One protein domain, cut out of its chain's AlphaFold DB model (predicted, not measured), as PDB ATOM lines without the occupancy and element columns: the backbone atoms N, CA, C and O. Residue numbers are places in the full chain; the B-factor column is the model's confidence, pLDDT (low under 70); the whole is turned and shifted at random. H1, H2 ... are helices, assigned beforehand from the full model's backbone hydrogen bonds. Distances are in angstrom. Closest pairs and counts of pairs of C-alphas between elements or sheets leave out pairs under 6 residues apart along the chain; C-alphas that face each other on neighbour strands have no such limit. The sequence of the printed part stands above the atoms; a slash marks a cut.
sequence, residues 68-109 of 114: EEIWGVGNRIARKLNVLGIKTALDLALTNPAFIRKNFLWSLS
ATOM      1  N   GLU A  68     122.307 188.862 217.804       94.50
ATOM      2  CA  GLU A  68     122.031 188.497 219.199       94.50
ATOM      3  C   GLU A  68     120.816 189.208 219.810       94.50
ATOM      4  O   GLU A  68     120.217 188.685 220.746       94.50
ATOM      5  N   GLU A  69     120.403 190.351 219.259       94.38
ATOM      6  CA  GLU A  69     119.218 191.094 219.714       94.38
ATOM      7  C   GLU A  69     117.918 190.549 219.110       94.38
ATOM      8  O   GLU A  69     116.811 191.026 219.386       94.38
ATOM      9  N   ILE A  70     118.025 189.536 218.252       91.25
ATOM     10  CA  ILE A  70     116.878 188.825 217.710       91.25
ATOM     11  C   ILE A  70     116.281 187.923 218.784       91.25
ATOM     12  O   ILE A  70     116.949 187.080 219.385       91.25
ATOM     13  N   TRP A  71     114.965 188.019 218.959       86.31
ATOM     14  CA  TRP A  71     114.259 187.126 219.867       86.31
ATOM     15  C   TRP A  71     114.434 185.663 219.439       86.31
ATOM     16  O   TRP A  71     113.958 185.241 218.388       86.31
ATOM     17  N   GLY A  72     115.085 184.881 220.302       85.25
ATOM     18  CA  GLY A  72     115.317 183.449 220.114       85.25
ATOM     19  C   GLY A  72     116.752 183.119 219.708       85.25
ATOM     20  O   GLY A  72     117.115 181.943 219.688       85.25
ATOM     21  N   VAL A  73     117.588 184.127 219.445       90.25
ATOM     22  CA  VAL A  73     119.025 183.954 219.234       90.25
ATOM     23  C   VAL A  73     119.746 184.096 220.575       90.25
ATOM     24  O   VAL A  73     120.026 185.185 221.050       90.25
ATOM     25  N   GLY A  74     120.050 182.965 221.215       90.56
ATOM     26  CA  GLY A  74     120.902 182.951 222.409       90.56
ATOM     27  C   GLY A  74     122.390 183.106 222.073       90.56
ATOM     28  O   GLY A  74     122.812 182.846 220.946       90.56
ATOM     29  N   ASN A  75     123.216 183.418 223.078       92.69
ATOM     30  CA  ASN A  75     124.661 183.667 222.932       92.69
ATOM     31  C   ASN A  75     125.409 182.576 222.128       92.69
ATOM     32  O   ASN A  75     126.216 182.882 221.250       92.69
ATOM     33  N   ARG A  76     125.123 181.288 222.376       92.38
ATOM     34  CA  ARG A  76     125.746 180.174 221.630       92.38
ATOM     35  C   ARG A  76     125.415 180.215 220.136       92.38
ATOM     36  O   ARG A  76     126.273 179.899 219.317       92.38
ATOM     37  N   ILE A  77     124.179 180.568 219.789       92.38
ATOM     38  CA  ILE A  77     123.726 180.672 218.398       92.38
ATOM     39  C   ILE A  77     124.327 181.923 217.762       92.38
ATOM     40  O   ILE A  77     124.905 181.817 216.686       92.38
ATOM     41  N   ALA A  78     124.283 183.061 218.460       94.25
ATOM     42  CA  ALA A  78     124.889 184.307 218.006       94.25
ATOM     43  C   ALA A  78     126.370 184.122 217.655       94.25
ATOM     44  O   ALA A  78     126.798 184.527 216.581       94.25
ATOM     45  N   ARG A  79     127.157 183.442 218.501       95.56
ATOM     46  CA  ARG A  79     128.572 183.154 218.208       95.56
ATOM     47  C   ARG A  79     128.759 182.353 216.920       95.56
ATOM     48  O   ARG A  79     129.616 182.694 216.114       95.56
ATOM     49  N   LYS A  80     127.948 181.314 216.706       94.38
ATOM     50  CA  LYS A  80     127.998 180.513 215.473       94.38
ATOM     51  C   LYS A  80     127.627 181.339 214.239       94.38
ATOM     52  O   LYS A  80     128.313 181.240 213.231       94.38
ATOM     53  N   LEU A  81     126.574 182.153 214.323       94.56
ATOM     54  CA  LEU A  81     126.146 183.039 213.235       94.56
ATOM     55  C   LEU A  81     127.228 184.073 212.897       94.56
ATOM     56  O   LEU A  81     127.576 184.231 211.731       94.56
ATOM     57  N   ASN A  82     127.847 184.674 213.915       96.50
ATOM     58  CA  ASN A  82     128.932 185.636 213.740       96.50
ATOM     59  C   ASN A  82     130.155 185.032 213.025       96.50
ATOM     60  O   ASN A  82     130.723 185.685 212.152       96.50
ATOM     61  N   VAL A  83     130.535 183.784 213.337       96.50
ATOM     62  CA  VAL A  83     131.618 183.067 212.626       96.50
ATOM     63  C   VAL A  83     131.283 182.860 211.145       96.50
ATOM     64  O   VAL A  83     132.173 182.911 210.304       96.50
ATOM     65  N   LEU A  84     130.003 182.681 210.814       95.12
ATOM     66  CA  LEU A  84     129.518 182.564 209.435       95.12
ATOM     67  C   LEU A  84     129.351 183.924 208.730       95.12
ATOM     68  O   LEU A  84     128.854 183.968 207.610       95.12
ATOM     69  N   GLY A  85     129.725 185.033 209.376       96.31
ATOM     70  CA  GLY A  85     129.558 186.383 208.835       96.31
ATOM     71  C   GLY A  85     128.136 186.944 208.942       96.31
ATOM     72  O   GLY A  85     127.897 188.051 208.470       96.31
ATOM     73  N   ILE A  86     127.209 186.231 209.588       96.00
ATOM     74  CA  ILE A  86     125.835 186.685 209.834       96.00
ATOM     75  C   ILE A  86     125.840 187.505 211.125       96.00
ATOM     76  O   ILE A  86     125.822 186.943 212.223       96.00
ATOM     77  N   LYS A  87     125.907 188.832 210.993       97.31
ATOM     78  CA  LYS A  87     126.106 189.752 212.126       97.31
ATOM     79  C   LYS A  87     124.853 190.535 212.484       97.31
ATOM     80  O   LYS A  87     124.699 190.957 213.627       97.31
ATOM     81  N   THR A  88     123.953 190.726 211.528       97.50
ATOM     82  CA  THR A  88     122.741 191.528 211.696       97.50
ATOM     83  C   THR A  88     121.475 190.712 211.464       97.50
ATOM     84  O   THR A  88     121.489 189.639 210.855       97.50
ATOM     85  N   ALA A  89     120.341 191.241 211.920       95.50
ATOM     86  CA  ALA A  89     119.039 190.654 211.631       95.50
ATOM     87  C   ALA A  89     118.715 190.647 210.134       95.50
ATOM     88  O   ALA A  89     118.035 189.732 209.666       95.50
ATOM     89  N   LEU A  90     119.227 191.620 209.373       95.94
ATOM     90  CA  LEU A  90     119.094 191.614 207.921       95.94
ATOM     91  C   LEU A  90     119.924 190.497 207.280       95.94
ATOM     92  O   LEU A  90     119.409 189.819 206.396       95.94
ATOM     93  N   ASP A  91     121.156 190.259 207.740       95.50
ATOM     94  CA  ASP A  91     121.986 189.160 207.222       95.50
ATOM     95  C   ASP A  91     121.287 187.811 207.426       95.50
ATOM     96  O   ASP A  91     121.227 186.980 206.517       95.50
ATOM     97  N   LEU A  92     120.694 187.611 208.609       92.69
ATOM     98  CA  LEU A  92     119.944 186.396 208.915       92.69
ATOM     99  C   LEU A  92     118.708 186.253 208.015       92.69
ATOM    100  O   LEU A  92     118.453 185.163 207.508       92.69
ATOM    101  N   ALA A  93     117.967 187.343 207.792       90.50
ATOM    102  CA  ALA A  93     116.787 187.362 206.926       90.50
ATOM    103  C   ALA A  93     117.114 187.062 205.453       90.50
ATOM    104  O   ALA A  93     116.304 186.468 204.748       90.50
ATOM    105  N   LEU A  94     118.305 187.452 204.989       92.25
ATOM    106  CA  LEU A  94     118.777 187.204 203.624       92.25
ATOM    107  C   LEU A  94     119.452 185.832 203.454       92.25
ATOM    108  O   LEU A  94     119.775 185.439 202.333       92.25
ATOM    109  N   THR A  95     119.674 185.090 204.541       91.19
ATOM    110  CA  THR A  95     120.305 183.767 204.487       91.19
ATOM    111  C   THR A  95     119.316 182.708 203.997       91.19
ATOM    112  O   THR A  95     118.135 182.736 204.336       91.19
ATOM    113  N   ASN A  96     119.803 181.712 203.245       88.44
ATOM    114  CA  ASN A  96     118.975 180.607 202.758       88.44
ATOM    115  C   ASN A  96     118.219 179.911 203.920       88.44
ATOM    116  O   ASN A  96     118.856 179.316 204.800       88.44
ATOM    117  N   PRO A  97     116.872 179.897 203.913       85.56
ATOM    118  CA  PRO A  97     116.094 179.329 205.011       85.56
ATOM    119  C   PRO A  97     116.330 177.826 205.212       85.56
ATOM    120  O   PRO A  97     116.268 177.345 206.343       85.56
ATOM    121  N   ALA A  98     116.642 177.070 204.152       86.69
ATOM    122  CA  ALA A  98     116.971 175.650 204.269       86.69
ATOM    123  C   ALA A  98     118.290 175.430 205.026       86.69
ATOM    124  O   ALA A  98     118.387 174.519 205.850       86.69
ATOM    125  N   PHE A  99     119.281 176.302 204.807       87.44
ATOM    126  CA  PHE A  99     120.532 176.285 205.560       87.44
ATOM    127  C   PHE A  99     120.287 176.589 207.041       87.44
ATOM    128  O   PHE A  99     120.796 175.868 207.900       87.44
ATOM    129  N   ILE A 100     119.461 177.597 207.347       87.81
ATOM    130  CA  ILE A 100     119.127 177.945 208.733       87.81
ATOM    131  C   ILE A 100     118.411 176.788 209.436       87.81
ATOM    132  O   ILE A 100     118.824 176.408 210.527       87.81
ATOM    133  N   ARG A 101     117.408 176.162 208.806       83.56
ATOM    134  CA  ARG A 101     116.694 175.010 209.391       83.56
ATOM    135  C   ARG A 101     117.585 173.800 209.647       83.56
ATOM    136  O   ARG A 101     117.368 173.088 210.619       83.56
ATOM    137  N   LYS A 102     118.561 173.549 208.772       84.88
ATOM    138  CA  LYS A 102     119.464 172.396 208.894       84.88
ATOM    139  C   LYS A 102     120.510 172.585 209.997       84.88
ATOM    140  O   LYS A 102     120.913 171.609 210.620       84.88
ATOM    141  N   ASN A 103     120.962 173.820 210.223       82.44
ATOM    142  CA  ASN A 103     122.100 174.112 211.103       82.44
ATOM    143  C   ASN A 103     121.708 174.783 212.432       82.44
ATOM    144  O   ASN A 103     122.517 174.824 213.364       82.44
ATOM    145  N   PHE A 104     120.484 175.306 212.533       83.56
ATOM    146  CA  PHE A 104     119.973 176.052 213.683       83.56
ATOM    147  C   PHE A 104     118.531 175.653 214.029       83.56
ATOM    148  O   PHE A 104     117.908 174.827 213.370       83.56
ATOM    149  N   LEU A 105     117.996 176.237 215.106       72.75
ATOM    150  CA  LEU A 105     116.624 175.987 215.551       72.75
ATOM    151  C   LEU A 105     115.621 176.367 214.458       72.75
ATOM    152  O   LEU A 105     115.696 177.479 213.930       72.75
ATOM    153  N   TRP A 106     114.633 175.490 214.216       62.06
ATOM    154  CA  TRP A 106     113.548 175.689 213.240       62.06
ATOM    155  C   TRP A 106     113.044 177.127 213.311       62.06
ATOM    156  O   TRP A 106     113.125 177.879 212.339       62.06
ATOM    157  N   SER A 107     112.648 177.549 214.512       65.44
ATOM    158  CA  SER A 107     111.931 178.795 214.766       65.44
ATOM    159  C   SER A 107     112.654 180.099 214.376       65.44
ATOM    160  O   SER A 107     112.023 181.154 214.371       65.44
ATOM    161  N   LEU A 108     113.948 180.049 214.046       65.06
ATOM    162  CA  LEU A 108     114.693 181.188 213.497       65.06
ATOM    163  C   LEU A 108     114.379 181.419 212.012       65.06
ATOM    164  O   LEU A 108     114.316 182.562 211.570       65.06
ATOM    165  N   SER A 109     114.122 180.348 211.260       61.06
ATOM    166  CA  SER A 109     113.840 180.425 209.822       61.06
ATOM    167  C   SER A 109     112.433 180.942 209.501       61.06
ATOM    168  O   SER A 109     112.256 181.690 208.549       61.06
TER     169      SER A 109
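This is residues 68 to 109 of the 114 residues of the protein "DNA polymerase V subunit UmuC" of Klebsiella variicola (UniProt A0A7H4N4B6). Four short helices make a small arch: H1 stands at one end, H3 and H4 sit together at the other, and H2 bridges between them. Contacts between the helices are few, with H3 and H4 the pair that touches; residues 68 to 74 lead into H1. The printed part has 42 residues, with H1, H2, H3 and H4 in that order and no named strand, and the class is all helix. It is compact, with a radius of gyration of the C-alphas of 9.0 A, and rounded, with spans of 21 by 16 by 16 A.

H1, residues 75 to 83, touches no helix. H2, residues 89 to 94, is only just apart from H1, with their closest C-alphas 8.3 A apart. H3, residues 97 to 103, is only just apart from H2, at 8.5 A, and is apart from H1. H4, residues 106 to 109, touches H3; their closest C-alphas, those of Pro 97 and Ser 109, are 5.4 A apart. H4 is apart from H1 and only just apart from H2, at 8.1 A. In H1, H2 and H3 every O i to N i+4 pair is within hydrogen-bond range; H4 is too short for such a pair, and its 1 O i to N i+3 pair is within range.

H1 begins at C-alpha 75 (124.661, 183.667, 222.932) and is 12.4 A long from first to last C-alpha. H2 is 8.7 A long, H3 10.0 A and H4 5.8 A. H2 begins at C-alpha 89 (119.039, 190.654, 211.631), and H4 ends at C-alpha 109 (113.840, 180.425, 209.822).

The C-alphas farthest apart, those of Glu 69 and Ala 98, are 22.0 A apart. The printed part has no cut, and the links H1 to H2, H2 to H3 and H3 to H4 are tight. The mean pLDDT of the printed part is 88.4; residues 106 to 109 are under 70.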